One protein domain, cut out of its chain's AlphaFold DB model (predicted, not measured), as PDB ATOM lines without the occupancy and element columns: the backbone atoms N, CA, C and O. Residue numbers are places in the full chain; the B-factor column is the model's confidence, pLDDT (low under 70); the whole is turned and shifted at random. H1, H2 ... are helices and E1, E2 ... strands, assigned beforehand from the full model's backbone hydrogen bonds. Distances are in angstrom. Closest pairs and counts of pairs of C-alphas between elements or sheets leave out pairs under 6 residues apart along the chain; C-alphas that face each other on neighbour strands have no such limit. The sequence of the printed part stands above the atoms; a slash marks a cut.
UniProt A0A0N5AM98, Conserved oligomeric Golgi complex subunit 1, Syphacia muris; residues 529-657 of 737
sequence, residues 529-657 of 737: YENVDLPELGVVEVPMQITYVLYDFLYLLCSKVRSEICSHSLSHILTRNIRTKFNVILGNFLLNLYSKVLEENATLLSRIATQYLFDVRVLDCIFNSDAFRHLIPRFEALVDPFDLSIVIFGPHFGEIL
ATOM      1  N   TYR A 529      99.644 119.348 137.476       61.91
ATOM      2  CA  TYR A 529     100.381 120.586 137.702       61.91
ATOM      3  C   TYR A 529     101.538 120.270 138.642       61.91
ATOM      4  O   TYR A 529     101.355 119.580 139.647       61.91
ATOM      5  N   GLU A 530     102.724 120.761 138.310       60.94
ATOM      6  CA  GLU A 530     103.851 120.693 139.228       60.94
ATOM      7  C   GLU A 530     103.745 121.845 140.224       60.94
ATOM      8  O   GLU A 530     103.575 123.002 139.838       60.94
ATOM      9  N   ASN A 531     103.829 121.498 141.505       65.56
ATOM     10  CA  ASN A 531     103.901 122.443 142.606       65.56
ATOM     11  C   ASN A 531     105.351 122.902 142.748       65.56
ATOM     12  O   ASN A 531     106.191 122.174 143.276       65.56
ATOM     13  N   VAL A 532     105.644 124.097 142.250       62.28
ATOM     14  CA  VAL A 532     106.956 124.722 142.373       62.28
ATOM     15  C   VAL A 532     106.952 125.598 143.619       62.28
ATOM     16  O   VAL A 532     106.288 126.635 143.657       62.28
ATOM     17  N   ASP A 533     107.702 125.178 144.637       57.12
ATOM     18  CA  ASP A 533     107.904 125.963 145.854       57.12
ATOM     19  C   ASP A 533     108.901 127.089 145.584       57.12
ATOM     20  O   ASP A 533     110.108 126.867 145.444       57.12
ATOM     21  N   LEU A 534     108.395 128.321 145.518       66.00
ATOM     22  CA  LEU A 534     109.231 129.506 145.400       66.00
ATOM     23  C   LEU A 534     109.509 130.078 146.801       66.00
ATOM     24  O   LEU A 534     108.559 130.370 147.534       66.00
ATOM     25  N   PRO A 535     110.788 130.292 147.175       46.06
ATOM     26  CA  PRO A 535     111.198 130.610 148.548       46.06
ATOM     27  C   PRO A 535     110.609 131.910 149.126       46.06
ATOM     28  O   PRO A 535     110.642 132.093 150.339       46.06
ATOM     29  N   GLU A 536     110.040 132.788 148.295       56.50
ATOM     30  CA  GLU A 536     109.427 134.060 148.713       56.50
ATOM     31  C   GLU A 536     107.927 134.180 148.368       56.50
ATOM     32  O   GLU A 536     107.266 135.096 148.848       56.50
ATOM     33  N   LEU A 537     107.373 133.269 147.555       51.19
ATOM     34  CA  LEU A 537     106.044 133.414 146.928       51.19
ATOM     35  C   LEU A 537     105.067 132.264 147.242       51.19
ATOM     36  O   LEU A 537     103.871 132.411 146.999       51.19
ATOM     37  N   GLY A 538     105.538 131.157 147.826       60.69
ATOM     38  CA  GLY A 538     104.713 129.985 148.142       60.69
ATOM     39  C   GLY A 538     104.676 128.939 147.022       60.69
ATOM     40  O   GLY A 538     105.501 128.967 146.108       60.69
ATOM     41  N   VAL A 539     103.740 127.990 147.136       58.31
ATOM     42  CA  VAL A 539     103.556 126.871 146.195       58.31
ATOM     43  C   VAL A 539     102.811 127.362 144.957       58.31
ATOM     44  O   VAL A 539     101.690 127.858 145.081       58.31
ATOM     45  N   VAL A 540     103.402 127.210 143.772       60.69
ATOM     46  CA  VAL A 540     102.774 127.625 142.510       60.69
ATOM     47  C   VAL A 540     102.575 126.434 141.588       60.69
ATOM     48  O   VAL A 540     103.488 125.648 141.371       60.69
ATOM     49  N   GLU A 541     101.379 126.332 141.016       62.91
ATOM     50  CA  GLU A 541     100.984 125.257 140.112       62.91
ATOM     51  C   GLU A 541     101.320 125.610 138.654       62.91
ATOM     52  O   GLU A 541     100.690 126.483 138.053       62.91
ATOM     53  N   VAL A 542     102.273 124.895 138.047       66.00
ATOM     54  CA  VAL A 542     102.669 125.069 136.636       66.00
ATOM     55  C   VAL A 542     102.184 123.884 135.790       66.00
ATOM     56  O   VAL A 542     102.385 122.734 136.190       66.00
ATOM     57  N   PRO A 543     101.559 124.113 134.617       67.56
ATOM     58  CA  PRO A 543     101.150 123.021 133.740       67.56
ATOM     59  C   PRO A 543     102.371 122.310 133.137       67.56
ATOM     60  O   PRO A 543     103.231 122.947 132.532       67.56
ATOM     61  N   MET A 544     102.415 120.980 133.258       66.56
ATOM     62  CA  MET A 544     103.515 120.148 132.737       66.56
ATOM     63  C   MET A 544     103.232 119.527 131.368       66.56
ATOM     64  O   MET A 544     104.131 119.009 130.706       66.56
ATOM     65  N   GLN A 545     101.970 119.533 130.943       66.06
ATOM     66  CA  GLN A 545     101.511 118.841 129.743       66.06
ATOM     67  C   GLN A 545     100.531 119.712 128.965       66.06
ATOM     68  O   GLN A 545      99.861 120.577 129.534       66.06
ATOM     69  N   ILE A 546     100.427 119.454 127.662       72.19
ATOM     70  CA  ILE A 546      99.399 120.066 126.818       72.19
ATOM     71  C   ILE A 546      98.016 119.550 127.215       72.19
ATOM     72  O   ILE A 546      97.889 118.428 127.705       72.19
ATOM     73  N   THR A 547      96.976 120.344 126.959       76.62
ATOM     74  CA  THR A 547      95.586 119.970 127.248       76.62
ATOM     75  C   THR A 547      95.275 118.563 126.738       76.62
ATOM     76  O   THR A 547      95.519 118.261 125.571       76.62
ATOM     77  N   TYR A 548      94.660 117.720 127.575       72.19
ATOM     78  CA  TYR A 548      94.340 116.327 127.224       72.19
ATOM     79  C   TYR A 548      93.610 116.189 125.875       72.19
ATOM     80  O   TYR A 548      93.924 115.303 125.091       72.19
ATOM     81  N   VAL A 549      92.668 117.087 125.566       75.56
ATOM     82  CA  VAL A 549      91.939 117.082 124.283       75.56
ATOM     83  C   VAL A 549      92.876 117.352 123.095       75.56
ATOM     84  O   VAL A 549      92.728 116.734 122.042       75.56
ATOM     85  N   LEU A 550      93.859 118.243 123.264       79.56
ATOM     86  CA  LEU A 550      94.894 118.499 122.262       79.56
ATOM     87  C   LEU A 550      95.855 117.303 122.152       79.56
ATOM     88  O   LEU A 550      96.192 116.899 121.041       79.56
ATOM     89  N   TYR A 551      96.258 116.716 123.280       78.12
ATOM     90  CA  TYR A 551      97.094 115.516 123.319       78.12
ATOM     91  C   TYR A 551      96.437 114.339 122.588       78.12
ATOM     92  O   TYR A 551      97.038 113.775 121.677       78.12
ATOM     93  N   ASP A 552      95.197 114.006 122.950       75.25
ATOM     94  CA  ASP A 552      94.435 112.894 122.382       75.25
ATOM     95  C   ASP A 552      94.242 113.081 120.874       75.25
ATOM     96  O   ASP A 552      94.483 112.160 120.096       75.25
ATOM     97  N   PHE A 553      93.948 114.309 120.432       83.12
ATOM     98  CA  PHE A 553      93.881 114.644 119.011       83.12
ATOM     99  C   PHE A 553      95.203 114.425 118.278       83.12
ATOM    100  O   PHE A 553      95.226 113.767 117.237       83.12
ATOM    101  N   LEU A 554      96.306 114.981 118.787       79.94
ATOM    102  CA  LEU A 554      97.613 114.866 118.140       79.94
ATOM    103  C   LEU A 554      98.091 113.411 118.116       79.94
ATOM    104  O   LEU A 554      98.626 112.955 117.101       79.94
ATOM    105  N   TYR A 555      97.856 112.670 119.199       79.50
ATOM    106  CA  TYR A 555      98.161 111.249 119.295       79.50
ATOM    107  C   TYR A 555      97.319 110.427 118.313       79.50
ATOM    108  O   TYR A 555      97.876 109.666 117.516       79.50
ATOM    109  N   LEU A 556      95.994 110.620 118.302       77.56
ATOM    110  CA  LEU A 556      95.087 109.922 117.396       77.56
ATOM    111  C   LEU A 556      95.437 110.224 115.941       77.56
ATOM    112  O   LEU A 556      95.572 109.290 115.150       77.56
ATOM    113  N   LEU A 557      95.676 111.492 115.599       84.06
ATOM    114  CA  LEU A 557      96.097 111.907 114.265       84.06
ATOM    115  C   LEU A 557      97.395 111.211 113.852       84.06
ATOM    116  O   LEU A 557      97.457 110.614 112.778       84.06
ATOM    117  N   CYS A 558      98.419 111.224 114.709       79.88
ATOM    118  CA  CYS A 558      99.680 110.535 114.434       79.88
ATOM    119  C   CYS A 558      99.473 109.025 114.257       79.88
ATOM    120  O   CYS A 558     100.060 108.417 113.358       79.88
ATOM    121  N   SER A 559      98.618 108.417 115.080       76.62
ATOM    122  CA  SER A 559      98.317 106.988 115.024       76.62
ATOM    123  C   SER A 559      97.575 106.601 113.738       76.62
ATOM    124  O   SER A 559      97.970 105.627 113.094       76.62
ATOM    125  N   LYS A 560      96.581 107.398 113.314       82.19
ATOM    126  CA  LYS A 560      95.807 107.217 112.080       82.19
ATOM    127  C   LYS A 560      96.667 107.458 110.855       82.19
ATOM    128  O   LYS A 560      96.737 106.590 109.996       82.19
ATOM    129  N   VAL A 561      97.400 108.571 110.808       80.38
ATOM    130  CA  VAL A 561      98.354 108.864 109.729       80.38
ATOM    131  C   VAL A 561      99.354 107.720 109.598       80.38
ATOM    132  O   VAL A 561      99.565 107.227 108.498       80.38
ATOM    133  N   ARG A 562      99.925 107.225 110.702       74.94
ATOM    134  CA  ARG A 562     100.823 106.063 110.672       74.94
ATOM    135  C   ARG A 562     100.117 104.813 110.152       74.94
ATOM    136  O   ARG A 562     100.649 104.167 109.257       74.94
ATOM    137  N   SER A 563      98.964 104.458 110.715       74.88
ATOM    138  CA  SER A 563      98.227 103.245 110.350       74.88
ATOM    139  C   SER A 563      97.856 103.247 108.866       74.88
ATOM    140  O   SER A 563      98.192 102.307 108.152       74.88
ATOM    141  N   GLU A 564      97.269 104.342 108.387       80.38
ATOM    142  CA  GLU A 564      96.784 104.511 107.016       80.38
ATOM    143  C   GLU A 564      97.925 104.636 106.002       80.38
ATOM    144  O   GLU A 564      97.905 104.024 104.939       80.38
ATOM    145  N   ILE A 565      98.988 105.379 106.316       76.69
ATOM    146  CA  ILE A 565     100.134 105.508 105.404       76.69
ATOM    147  C   ILE A 565     100.913 104.195 105.317       76.69
ATOM    148  O   ILE A 565     101.359 103.832 104.225       76.69
ATOM    149  N   CYS A 566     101.076 103.476 106.431       68.50
ATOM    150  CA  CYS A 566     101.734 102.172 106.440       68.50
ATOM    151  C   CYS A 566     100.876 101.105 105.749       68.50
ATOM    152  O   CYS A 566     101.405 100.351 104.932       68.50
ATOM    153  N   SER A 567      99.565 101.060 106.011       68.88
ATOM    154  CA  SER A 567      98.644 100.128 105.345       68.88
ATOM    155  C   SER A 567      98.594 100.373 103.832       68.88
ATOM    156  O   SER A 567      98.476  99.430 103.048       68.88
ATOM    157  N   HIS A 568      98.760 101.628 103.406       71.75
ATOM    158  CA  HIS A 568      98.741 102.036 102.005       71.75
ATOM    159  C   HIS A 568     100.114 102.191 101.347       71.75
ATOM    160  O   HIS A 568     100.166 102.533 100.165       71.75
ATOM    161  N   SER A 569     101.210 101.874 102.044       68.69
ATOM    162  CA  SER A 569     102.584 101.922 101.508       68.69
ATOM    163  C   SER A 569     103.066 103.314 101.063       68.69
ATOM    164  O   SER A 569     103.992 103.419 100.260       68.69
ATOM    165  N   LEU A 570     102.480 104.401 101.575       74.44
ATOM    166  CA  LEU A 570     102.737 105.773 101.107       74.44
ATOM    167  C   LEU A 570     103.908 106.471 101.821       74.44
ATOM    168  O   LEU A 570     104.232 107.617 101.509       74.44
ATOM    169  N   SER A 571     104.572 105.813 102.779       68.62
ATOM    170  CA  SER A 571     105.579 106.449 103.649       68.62
ATOM    171  C   SER A 571     106.740 107.084 102.875       68.62
ATOM    172  O   SER A 571     107.266 108.120 103.273       68.62
ATOM    173  N   HIS A 572     107.131 106.484 101.751       68.75
ATOM    174  CA  HIS A 572     108.220 106.967 100.899       68.75
ATOM    175  C   HIS A 572     107.832 108.184 100.032       68.75
ATOM    176  O   HIS A 572     108.714 108.843  99.476       68.75
ATOM    177  N   ILE A 573     106.532 108.488  99.938       72.00
ATOM    178  CA  ILE A 573     105.939 109.532  99.085       72.00
ATOM    179  C   ILE A 573     105.782 110.850  99.843       72.00
ATOM    180  O   ILE A 573     105.702 111.903  99.220       72.00
ATOM    181  N   LEU A 574     105.828 110.825 101.180       75.62
ATOM    182  CA  LEU A 574     105.804 112.017 102.033       75.62
ATOM    183  C   LEU A 574     107.064 112.880 101.849       75.62
ATOM    184  O   LEU A 574     108.008 112.854 102.648       75.62
ATOM    185  N   THR A 575     107.086 113.680 100.784       79.12
ATOM    186  CA  THR A 575     108.165 114.628 100.512       79.12
ATOM    187  C   THR A 575     108.229 115.709 101.592       79.12
ATOM    188  O   THR A 575     107.341 115.872 102.436       79.12
ATOM    189  N   ARG A 576     109.318 116.487 101.595       79.38
ATOM    190  CA  ARG A 576     109.395 117.692 102.433       79.38
ATOM    191  C   ARG A 576     108.238 118.649 102.119       79.38
ATOM    192  O   ARG A 576     107.677 119.179 103.064       79.38
ATOM    193  N   ASN A 577     107.862 118.787 100.844       79.88
ATOM    194  CA  ASN A 577     106.814 119.704 100.397       79.88
ATOM    195  C   ASN A 577     105.424 119.315 100.920       79.88
ATOM    196  O   ASN A 577     104.692 120.149 101.442       79.88
ATOM    197  N   ILE A 578     105.078 118.025 100.843       84.06
ATOM    198  CA  ILE A 578     103.806 117.516 101.377       84.06
ATOM    199  C   ILE A 578     103.742 117.733 102.891       84.06
ATOM    200  O   ILE A 578     102.741 118.225 103.401       84.06
ATOM    201  N   ARG A 579     104.830 117.433 103.614       83.00
ATOM    202  CA  ARG A 579     104.896 117.651 105.068       83.00
ATOM    203  C   ARG A 579     104.768 119.126 105.439       83.00
ATOM    204  O   ARG A 579     104.055 119.436 106.382       83.00
ATOM    205  N   THR A 580     105.410 120.036 104.704       85.44
ATOM    206  CA  THR A 580     105.272 121.478 104.954       85.44
ATOM    207  C   THR A 580     103.858 121.970 104.663       85.44
ATOM    208  O   THR A 580     103.296 122.672 105.495       85.44
ATOM    209  N   LYS A 581     103.243 121.554 103.545       86.38
ATOM    210  CA  LYS A 581     101.847 121.895 103.213       86.38
ATOM    211  C   LYS A 581     100.878 121.378 104.279       86.38
ATOM    212  O   LYS A 581     100.035 122.130 104.756       86.38
ATOM    213  N   PHE A 582     101.028 120.121 104.695       86.12
ATOM    214  CA  PHE A 582     100.195 119.531 105.740       86.12
ATOM    215  C   PHE A 582     100.385 120.221 107.097       86.12
ATOM    216  O   PHE A 582      99.399 120.527 107.756       86.12
ATOM    217  N   ASN A 583     101.625 120.545 107.481       85.69
ATOM    218  CA  ASN A 583     101.900 121.300 108.706       85.69
ATOM    219  C   ASN A 583     101.222 122.678 108.701       85.69
ATOM    220  O   ASN A 583     100.706 123.088 109.733       85.69
ATOM    221  N   VAL A 584     101.186 123.375 107.558       89.00
ATOM    222  CA  VAL A 584     100.466 124.653 107.429       89.00
ATOM    223  C   VAL A 584      98.959 124.455 107.611       89.00
ATOM    224  O   VAL A 584      98.331 125.218 108.337       89.00
ATOM    225  N   ILE A 585      98.373 123.418 107.002       88.38
ATOM    226  CA  ILE A 585      96.939 123.110 107.142       88.38
ATOM    227  C   ILE A 585      96.586 122.793 108.603       88.38
ATOM    228  O   ILE A 585      95.659 123.388 109.150       88.38
ATOM    229  N   LEU A 586      97.348 121.901 109.245       88.31
ATOM    230  CA  LEU A 586      97.149 121.515 110.643       88.31
ATOM    231  C   LEU A 586      97.363 122.700 111.597       88.31
ATOM    232  O   LEU A 586      96.559 122.917 112.503       88.31
ATOM    233  N   GLY A 587      98.411 123.492 111.364       87.88
ATOM    234  CA  GLY A 587      98.700 124.702 112.127       87.88
ATOM    235  C   GLY A 587      97.565 125.720 112.030       87.88
ATOM    236  O   GLY A 587      97.093 126.194 113.056       87.88
ATOM    237  N   ASN A 588      97.053 125.990 110.825       90.88
ATOM    238  CA  ASN A 588      95.918 126.897 110.615       90.88
ATOM    239  C   ASN A 588      94.627 126.378 111.261       90.88
ATOM    240  O   ASN A 588      93.852 127.161 111.809       90.88
ATOM    241  N   PHE A 589      94.386 125.064 111.223       90.75
ATOM    242  CA  PHE A 589      93.242 124.453 111.898       90.75
ATOM    243  C   PHE A 589      93.286 124.700 113.414       90.75
ATOM    244  O   PHE A 589      92.306 125.184 113.980       90.75
ATOM    245  N   LEU A 590      94.429 124.431 114.054       90.06
ATOM    246  CA  LEU A 590      94.614 124.657 115.491       90.06
ATOM    247  C   LEU A 590      94.603 126.151 115.842       90.06
ATOM    248  O   LEU A 590      93.960 126.543 116.812       90.06
ATOM    249  N   LEU A 591      95.224 127.002 115.025       90.00
ATOM    250  CA  LEU A 591      95.204 128.458 115.185       90.00
ATOM    251  C   LEU A 591      93.775 129.013 115.201       90.00
ATOM    252  O   LEU A 591      93.430 129.809 116.073       90.00
ATOM    253  N   ASN A 592      92.932 128.573 114.263       90.88
ATOM    254  CA  ASN A 592      91.526 128.972 114.209       90.88
ATOM    255  C   ASN A 592      90.758 128.491 115.443       90.88
ATOM    256  O   ASN A 592      89.843 129.168 115.904       90.88
ATOM    257  N   LEU A 593      91.128 127.333 115.987       88.50
ATOM    258  CA  LEU A 593      90.507 126.782 117.183       88.50
ATOM    259  C   LEU A 593      90.812 127.649 118.412       88.50
ATOM    260  O   LEU A 593      89.883 128.096 119.078       88.50
ATOM    261  N   TYR A 594      92.084 127.966 118.664       87.62
ATOM    262  CA  TYR A 594      92.479 128.825 119.789       87.62
ATOM    263  C   TYR A 594      92.064 130.292 119.597       87.62
ATOM    264  O   TYR A 594      91.743 130.968 120.571       87.62
ATOM    265  N   SER A 595      91.981 130.781 118.357       89.19
ATOM    266  CA  SER A 595      91.393 132.100 118.072       89.19
ATOM    267  C   SER A 595      89.924 132.164 118.496       89.19
ATOM    268  O   SER A 595      89.526 133.116 119.161       89.19
ATOM    269  N   LYS A 596      89.139 131.118 118.204       86.75
ATOM    270  CA  LYS A 596      87.740 131.029 118.652       86.75
ATOM    271  C   LYS A 596      87.603 130.979 120.166       86.75
ATOM    272  O   LYS A 596      86.669 131.566 120.692       86.75
ATOM    273  N   VAL A 597      88.534 130.335 120.875       83.88
ATOM    274  CA  VAL A 597      88.544 130.348 122.349       83.88
ATOM    275  C   VAL A 597      88.601 131.783 122.879       83.88
ATOM    276  O   VAL A 597      87.845 132.107 123.789       83.88
ATOM    277  N   LEU A 598      89.451 132.637 122.297       83.00
ATOM    278  CA  LEU A 598      89.575 134.048 122.683       83.00
ATOM    279  C   LEU A 598      88.344 134.888 122.310       83.00
ATOM    280  O   LEU A 598      88.042 135.858 122.997       83.00
ATOM    281  N   GLU A 599      87.669 134.558 121.207       83.50
ATOM    282  CA  GLU A 599      86.462 135.266 120.756       83.50
ATOM    283  C   GLU A 599      85.221 134.884 121.574       83.50
ATOM    284  O   GLU A 599      84.416 135.750 121.910       83.50
ATOM    285  N   GLU A 600      85.067 133.599 121.902       77.06
ATOM    286  CA  GLU A 600      83.890 133.062 122.593       77.06
ATOM    287  C   GLU A 600      83.967 133.248 124.121       77.06
ATOM    288  O   GLU A 600      82.926 133.339 124.772       77.06
ATOM    289  N   ASN A 601      85.169 133.354 124.706       68.56
ATOM    290  CA  ASN A 601      85.360 133.358 126.160       68.56
ATOM    291  C   ASN A 601      86.115 134.605 126.653       68.56
ATOM    292  O   ASN A 601      87.319 134.572 126.899       68.56
ATOM    293  N   ALA A 602      85.380 135.704 126.856       62.53
ATOM    294  CA  ALA A 602      85.937 136.977 127.328       62.53
ATOM    295  C   ALA A 602      86.473 136.941 128.779       62.53
ATOM    296  O   ALA A 602      87.267 137.798 129.158       62.53
ATOM    297  N   THR A 603      86.057 135.965 129.594       66.94
ATOM    298  CA  THR A 603      86.506 135.793 130.987       66.94
ATOM    299  C   THR A 603      86.906 134.339 131.239       66.94
ATOM    300  O   THR A 603      86.078 133.510 131.625       66.94
ATOM    301  N   LEU A 604      88.175 134.014 130.992       70.19
ATOM    302  CA  LEU A 604      88.769 132.727 131.364       70.19
ATOM    303  C   LEU A 604      89.223 132.773 132.832       70.19
ATOM    304  O   LEU A 604      89.693 133.805 133.306       70.19
ATOM    305  N   LEU A 605      89.113 131.658 133.563       72.12
ATOM    306  CA  LEU A 605      89.791 131.530 134.862       72.12
ATOM    307  C   LEU A 605      91.314 131.580 134.633       72.12
ATOM    308  O   LEU A 605      91.776 130.971 133.668       72.12
ATOM    309  N   SER A 606      92.093 132.188 135.540       72.50
ATOM    310  CA  SER A 606      93.561 132.318 135.375       72.50
ATOM    311  C   SER A 606      94.238 130.973 135.074       72.50
ATOM    312  O   SER A 606      94.945 130.837 134.083       72.50
ATOM    313  N   ARG A 607      93.889 129.912 135.819       72.62
ATOM    314  CA  ARG A 607      94.384 128.540 135.582       72.62
ATOM    315  C   ARG A 607      94.126 128.032 134.154       72.62
ATOM    316  O   ARG A 607      94.956 127.336 133.577       72.62
ATOM    317  N   ILE A 608      92.977 128.388 133.579       74.50
ATOM    318  CA  ILE A 608      92.573 128.008 132.219       74.50
ATOM    319  C   ILE A 608      93.334 128.802 131.170       74.50
ATOM    320  O   ILE A 608      93.830 128.226 130.202       74.50
ATOM    321  N   ALA A 609      93.468 130.105 131.390       77.12
ATOM    322  CA  ALA A 609      94.273 130.961 130.538       77.12
ATOM    323  C   ALA A 609      95.745 130.501 130.528       77.12
ATOM    324  O   ALA A 609      96.337 130.404 129.454       77.12
ATOM    325  N   THR A 610      96.294 130.103 131.681       77.00
ATOM    326  CA  THR A 610      97.657 129.568 131.821       77.00
ATOM    327  C   THR A 610      97.857 128.253 131.061       77.00
ATOM    328  O   THR A 610      98.858 128.097 130.361       77.00
ATOM    329  N   GLN A 611      96.892 127.326 131.109       79.12
ATOM    330  CA  GLN A 611      96.950 126.084 130.326       79.12
ATOM    331  C   GLN A 611      96.898 126.342 128.811       79.12
ATOM    332  O   GLN A 611      97.661 125.744 128.052       79.12
ATOM    333  N   TYR A 612      96.027 127.239 128.345       83.44
ATOM    334  CA  TYR A 612      95.968 127.578 126.920       83.44
ATOM    335  C   TYR A 612      97.194 128.362 126.451       83.44
ATOM    336  O   TYR A 612      97.656 128.146 125.333       83.44
ATOM    337  N   LEU A 613      97.775 129.203 127.309       83.06
ATOM    338  CA  LEU A 613      99.058 129.844 127.043       83.06
ATOM    339  C   LEU A 613     100.177 128.800 126.882       83.06
ATOM    340  O   LEU A 613     100.972 128.905 125.947       83.06
ATOM    341  N   PHE A 614     100.208 127.771 127.740       81.81
ATOM    342  CA  PHE A 614     101.128 126.639 127.604       81.81
ATOM    343  C   PHE A 614     100.945 125.922 126.259       81.81
ATOM    344  O   PHE A 614     101.909 125.764 125.507       81.81
ATOM    345  N   ASP A 615      99.707 125.555 125.914       82.69
ATOM    346  CA  ASP A 615      99.397 124.885 124.650       82.69
ATOM    347  C   ASP A 615      99.847 125.715 123.440       82.69
ATOM    348  O   ASP A 615     100.507 125.196 122.541       82.69
ATOM    349  N   VAL A 616      99.531 127.013 123.410       84.56
ATOM    350  CA  VAL A 616      99.874 127.906 122.291       84.56
ATOM    351  C   VAL A 616     101.388 128.079 122.153       84.56
ATOM    352  O   VAL A 616     101.887 128.099 121.029       84.56
ATOM    353  N   ARG A 617     102.142 128.135 123.259       82.56
ATOM    354  CA  ARG A 617     103.618 128.167 123.223       82.56
ATOM    355  C   ARG A 617     104.208 126.857 122.698       82.56
ATOM    356  O   ARG A 617     105.136 126.884 121.889       82.56
ATOM    357  N   VAL A 618     103.647 125.715 123.095       79.56
ATOM    358  CA  VAL A 618     104.026 124.404 122.545       79.56
ATOM    359  C   VAL A 618     103.717 124.330 121.046       79.56
ATOM    360  O   VAL A 618     104.554 123.880 120.263       79.56
ATOM    361  N   LEU A 619     102.551 124.816 120.619       81.62
ATOM    362  CA  LEU A 619     102.168 124.872 119.208       81.62
ATOM    363  C   LEU A 619     103.071 125.820 118.402       81.62
ATOM    364  O   LEU A 619     103.471 125.458 117.295       81.62
ATOM    365  N   ASP A 620     103.469 126.971 118.954       82.88
ATOM    366  CA  ASP A 620     104.468 127.847 118.325       82.88
ATOM    367  C   ASP A 620     105.814 127.128 118.158       82.88
ATOM    368  O   ASP A 620     106.429 127.207 117.098       82.88
ATOM    369  N   CYS A 621     106.240 126.322 119.135       78.69
ATOM    370  CA  CYS A 621     107.462 125.521 119.009       78.69
ATOM    371  C   CYS A 621     107.362 124.446 117.911       78.69
ATOM    372  O   CYS A 621     108.339 124.189 117.202       78.69
ATOM    373  N   ILE A 622     106.195 123.811 117.758       76.06
ATOM    374  CA  ILE A 622     105.971 122.738 116.775       76.06
ATOM    375  C   ILE A 622     105.850 123.298 115.349       76.06
ATOM    376  O   ILE A 622     106.437 122.742 114.417       76.06
ATOM    377  N   PHE A 623     105.083 124.374 115.162       79.00
ATOM    378  CA  PHE A 623     104.753 124.910 113.836       79.00
ATOM    379  C   PHE A 623     105.622 126.101 113.421       79.00
ATOM    380  O   PHE A 623     105.745 126.349 112.221       79.00
ATOM    381  N   ASN A 624     106.243 126.801 114.376       77.94
ATOM    382  CA  ASN A 624     107.064 127.999 114.176       77.94
ATOM    383  C   ASN A 624     106.367 129.023 113.261       77.94
ATOM    384  O   ASN A 624     106.919 129.438 112.240       77.94
ATOM    385  N   SER A 625     105.117 129.356 113.594       78.06
ATOM    386  CA  SER A 625     104.247 130.216 112.788       78.06
ATOM    387  C   SER A 625     104.048 131.555 113.483       78.06
ATOM    388  O   SER A 625     103.587 131.599 114.622       78.06
ATOM    389  N   ASP A 626     104.298 132.652 112.766       81.31
ATOM    390  CA  ASP A 626     104.098 134.014 113.282       81.31
ATOM    391  C   ASP A 626     102.667 134.245 113.791       81.31
ATOM    392  O   ASP A 626     102.442 135.017 114.720       81.31
ATOM    393  N   ALA A 627     101.691 133.507 113.257       82.69
ATOM    394  CA  ALA A 627     100.312 133.586 113.710       82.69
ATOM    395  C   ALA A 627     100.121 133.120 115.167       82.69
ATOM    396  O   ALA A 627      99.356 133.744 115.901       82.69
ATOM    397  N   PHE A 628     100.837 132.081 115.621       82.81
ATOM    398  CA  PHE A 628     100.786 131.668 117.031       82.81
ATOM    399  C   PHE A 628     101.459 132.707 117.933       82.81
ATOM    400  O   PHE A 628     100.932 133.010 119.002       82.81
ATOM    401  N   ARG A 629     102.537 133.352 117.466       85.06
ATOM    402  CA  ARG A 629     103.183 134.467 118.184       85.06
ATOM    403  C   ARG A 629     102.257 135.656 118.407       85.06
ATOM    404  O   ARG A 629     102.388 136.330 119.419       85.06
ATOM    405  N   HIS A 630     101.305 135.902 117.508       88.06
ATOM    406  CA  HIS A 630     100.283 136.932 117.699       88.06
ATOM    407  C   HIS A 630      99.182 136.530 118.694       88.06
ATOM    408  O   HIS A 630      98.552 137.407 119.287       88.06
ATOM    409  N   LEU A 631      98.944 135.229 118.903       85.50
ATOM    410  CA  LEU A 631      98.003 134.743 119.917       85.50
ATOM    411  C   LEU A 631      98.593 134.773 121.328       85.50
ATOM    412  O   LEU A 631      97.842 135.024 122.269       85.50
ATOM    413  N   ILE A 632      99.906 134.565 121.476       85.62
ATOM    414  CA  ILE A 632     100.584 134.537 122.782       85.62
ATOM    415  C   ILE A 632     100.255 135.793 123.617       85.62
ATOM    416  O   ILE A 632      99.636 135.617 124.663       85.62
ATOM    417  N   PRO A 633     100.492 137.042 123.157       86.12
ATOM    418  CA  PRO A 633     100.186 138.244 123.941       86.12
ATOM    419  C   PRO A 633      98.708 138.383 124.325       86.12
ATOM    420  O   PRO A 633      98.376 138.980 125.346       86.12
ATOM    421  N   ARG A 634      97.798 137.839 123.504       87.00
ATOM    422  CA  ARG A 634      96.354 137.884 123.773       87.00
ATOM    423  C   ARG A 634      95.958 136.926 124.891       87.00
ATOM    424  O   ARG A 634      95.086 137.274 125.675       87.00
ATOM    425  N   PHE A 635      96.592 135.756 124.973       82.62
ATOM    426  CA  PHE A 635      96.430 134.854 126.114       82.62
ATOM    427  C   PHE A 635      97.166 135.371 127.353       82.62
ATOM    428  O   PHE A 635      96.610 135.286 128.440       82.62
ATOM    429  N   GLU A 636      98.352 135.973 127.209       83.81
ATOM    430  CA  GLU A 636      99.086 136.594 128.325       83.81
ATOM    431  C   GLU A 636      98.276 137.712 128.997       83.81
ATOM    432  O   GLU A 636      98.293 137.822 130.216       83.81
ATOM    433  N   ALA A 637      97.496 138.482 128.230       84.00
ATOM    434  CA  ALA A 637      96.596 139.504 128.769       84.00
ATOM    435  C   ALA A 637      95.414 138.943 129.590       84.00
ATOM    436  O   ALA A 637      94.765 139.700 130.309       84.00
ATOM    437  N   LEU A 638      95.110 137.645 129.462       76.88
ATOM    438  CA  LEU A 638      94.056 136.949 130.215       76.88
ATOM    439  C   LEU A 638      94.599 136.193 131.439       76.88
ATOM    440  O   LEU A 638      93.808 135.655 132.212       76.88
ATOM    441  N   VAL A 639      95.923 136.124 131.596       77.44
ATOM    442  CA  VAL A 639      96.608 135.479 132.722       77.44
ATOM    443  C   VAL A 639      96.954 136.540 133.766       77.44
ATOM    444  O   VAL A 639      97.311 137.667 133.420       77.44
ATOM    445  N   ASP A 640      96.846 136.192 135.049       73.00
ATOM    446  CA  ASP A 640      97.277 137.083 136.128       73.00
ATOM    447  C   ASP A 640      98.772 137.452 135.956       73.00
ATOM    448  O   ASP A 640      99.593 136.560 135.716       73.00
ATOM    449  N   PRO A 641      99.167 138.735 136.079       66.94
ATOM    450  CA  PRO A 641     100.567 139.158 136.014       66.94
ATOM    451  C   PRO A 641     101.528 138.348 136.904       66.94
ATOM    452  O   PRO A 641     102.689 138.161 136.526       66.94
ATOM    453  N   PHE A 642     101.063 137.850 138.059       61.78
ATOM    454  CA  PHE A 642     101.849 136.970 138.929       61.78
ATOM    455  C   PHE A 642     102.067 135.587 138.299       61.78
ATOM    456  O   PHE A 642     103.217 135.159 138.172       61.78
ATOM    457  N   ASP A 643     101.007 134.931 137.821       64.38
ATOM    458  CA  ASP A 643     101.079 133.625 137.144       64.38
ATOM    459  C   ASP A 643     101.928 133.703 135.861       64.38
ATOM    460  O   ASP A 643     102.731 132.815 135.558       64.38
ATOM    461  N   LEU A 644     101.813 134.814 135.126       61.53
ATOM    462  CA  LEU A 644     102.550 135.069 133.891       61.53
ATOM    463  C   LEU A 644     104.065 135.125 134.124       61.53
ATOM    464  O   LEU A 644     104.832 134.568 133.335       61.53
ATOM    465  N   SER A 645     104.509 135.759 135.215       58.69
ATOM    466  CA  SER A 645     105.931 135.819 135.568       58.69
ATOM    467  C   SER A 645     106.520 134.416 135.771       58.69
ATOM    468  O   SER A 645     107.628 134.127 135.334       58.69
ATOM    469  N   ILE A 646     105.745 133.479 136.303       57.00
ATOM    470  CA  ILE A 646     106.222 132.134 136.633       57.00
ATOM    471  C   ILE A 646     106.262 131.244 135.387       57.00
ATOM    472  O   ILE A 646     107.217 130.497 135.177       57.00
ATOM    473  N   VAL A 647     105.290 131.401 134.488       55.19
ATOM    474  CA  VAL A 647     105.265 130.734 133.175       55.19
ATOM    475  C   VAL A 647     106.371 131.259 132.241       55.19
ATOM    476  O   VAL A 647     106.807 130.558 131.328       55.19
ATOM    477  N   ILE A 648     106.847 132.493 132.439       53.72
ATOM    478  CA  ILE A 648     107.982 133.076 131.702       53.72
ATOM    479  C   ILE A 648     109.334 132.648 132.297       53.72
ATOM    480  O   ILE A 648     110.270 132.407 131.535       53.72
ATOM    481  N   PHE A 649     109.444 132.545 133.626       42.12
ATOM    482  CA  PHE A 649     110.710 132.318 134.341       42.12
ATOM    483  C   PHE A 649     110.940 130.880 134.832       42.12
ATOM    484  O   PHE A 649     112.001 130.598 135.389       42.12
ATOM    485  N   GLY A 650     110.003 129.954 134.613       43.50
ATOM    486  CA  GLY A 650     110.192 128.536 134.917       43.50
ATOM    487  C   GLY A 650     111.451 127.971 134.229       43.50
ATOM    488  O   GLY A 650     111.481 127.929 132.994       43.50
ATOM    489  N   PRO A 651     112.460 127.473 134.977       38.34
ATOM    490  CA  PRO A 651     113.700 126.899 134.421       38.34
ATOM    491  C   PRO A 651     113.447 125.771 133.401       38.34
ATOM    492  O   PRO A 651     114.250 125.504 132.510       38.34
ATOM    493  N   HIS A 652     112.274 125.148 133.496       42.84
ATOM    494  CA  HIS A 652     111.843 123.987 132.734       42.84
ATOM    495  C   HIS A 652     111.386 124.290 131.296       42.84
ATOM    496  O   HIS A 652     111.375 123.381 130.467       42.84
ATOM    497  N   PHE A 653     111.061 125.543 130.945       42.00
ATOM    498  CA  PHE A 653     110.611 125.874 129.581       42.00
ATOM    499  C   PHE A 653     111.753 125.895 128.554       42.00
ATOM    500  O   PHE A 653     111.530 125.588 127.386       42.00
ATOM    501  N   GLY A 654     112.978 126.231 128.968       37.19
ATOM    502  CA  GLY A 654     114.153 126.227 128.087       37.19
ATOM    503  C   GLY A 654     114.843 124.862 127.991       37.19
ATOM    504  O   GLY A 654     115.281 124.465 126.910       37.19
ATOM    505  N   GLU A 655     114.920 124.129 129.107       34.66
ATOM    506  CA  GLU A 655     115.759 122.927 129.223       34.66
ATOM    507  C   GLU A 655     115.080 121.633 128.746       34.66
ATOM    508  O   GLU A 655     115.757 120.773 128.173       34.66
ATOM    509  N   ILE A 656     113.750 121.510 128.871       40.06
ATOM    510  CA  ILE A 656     112.998 120.336 128.377       40.06
ATOM    511  C   ILE A 656     112.930 120.320 126.838       40.06
ATOM    512  O   ILE A 656     112.817 119.261 126.219       40.06
ATOM    513  N   LEU A 657     113.050 121.484 126.193       41.31
ATOM    514  CA  LEU A 657     112.844 121.614 124.751       41.31
ATOM    515  C   LEU A 657     114.128 121.468 123.911       41.31
ATOM    516  O   LEU A 657     114.010 121.174 122.718       41.31
TER     517      LEU A 657
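Overview. This is residues 529 to 657 of the 737 residues of the protein "Conserved oligomeric Golgi complex subunit 1" of Syphacia muris (UniProt A0A0N5AM98). An elongated model in which H2, H3 and H4 form an up-and-down bundle, each running against the helix before it, with the hairpin E1 and E2 at one end and the far turn, residues 568 to 575, at the other. H1 leads from the hairpin toward that turn as a separate arm, and H2 comes back from it into the bundle. The printed part has 129 residues, in the order E1, E2, H1 to H6, mostly helix with one antiparallel sheet, E1 - E2. It is only just loose, close to compact, with a radius of gyration of the C-alphas of 17.2 A and spans of 57 by 30 by 22 A.

Along the chain. E1, residues 529 to 534, begins at C-alpha (100.381, 120.586, 137.702), and E2 is residues 538 to 543. H1, residues 548 to 567, is 27.6 A long; H2, residues 576 to 600, 36.0 A; H3, residues 606 to 623, 25.4 A. H4 is residues 626 to 636, H5 641 to 649, and H6 652 to 657, ending at C-alpha (112.844, 121.614, 124.751).

Arrangement. In the hairpin E1 and E2, N 532 and O 540 are 2.8 A apart, within hydrogen-bond range. The closest C-alphas of E2 and H3, Pro 543 and Gln 611, are 6.2 A apart. H1 touches no helix. H3, the hub, touches H4 at a shallow tilt of 14 degrees, opposite ways, closest at C-alphas Asp 620 and Phe 628, 5.5 A. Every O i to N i+4 pair is within hydrogen-bond range in H1, H2 and H3; H4 has 5 of 7, H5 4 of 5, H6 1 of 2.

Size, cuts and confidence. The C-alphas farthest apart, Glu 536 and His 568, are 57.6 A apart. The printed part has no cut, and no link is long. Residues 529 to 545 and 641 to 657 are among those with pLDDT under 70.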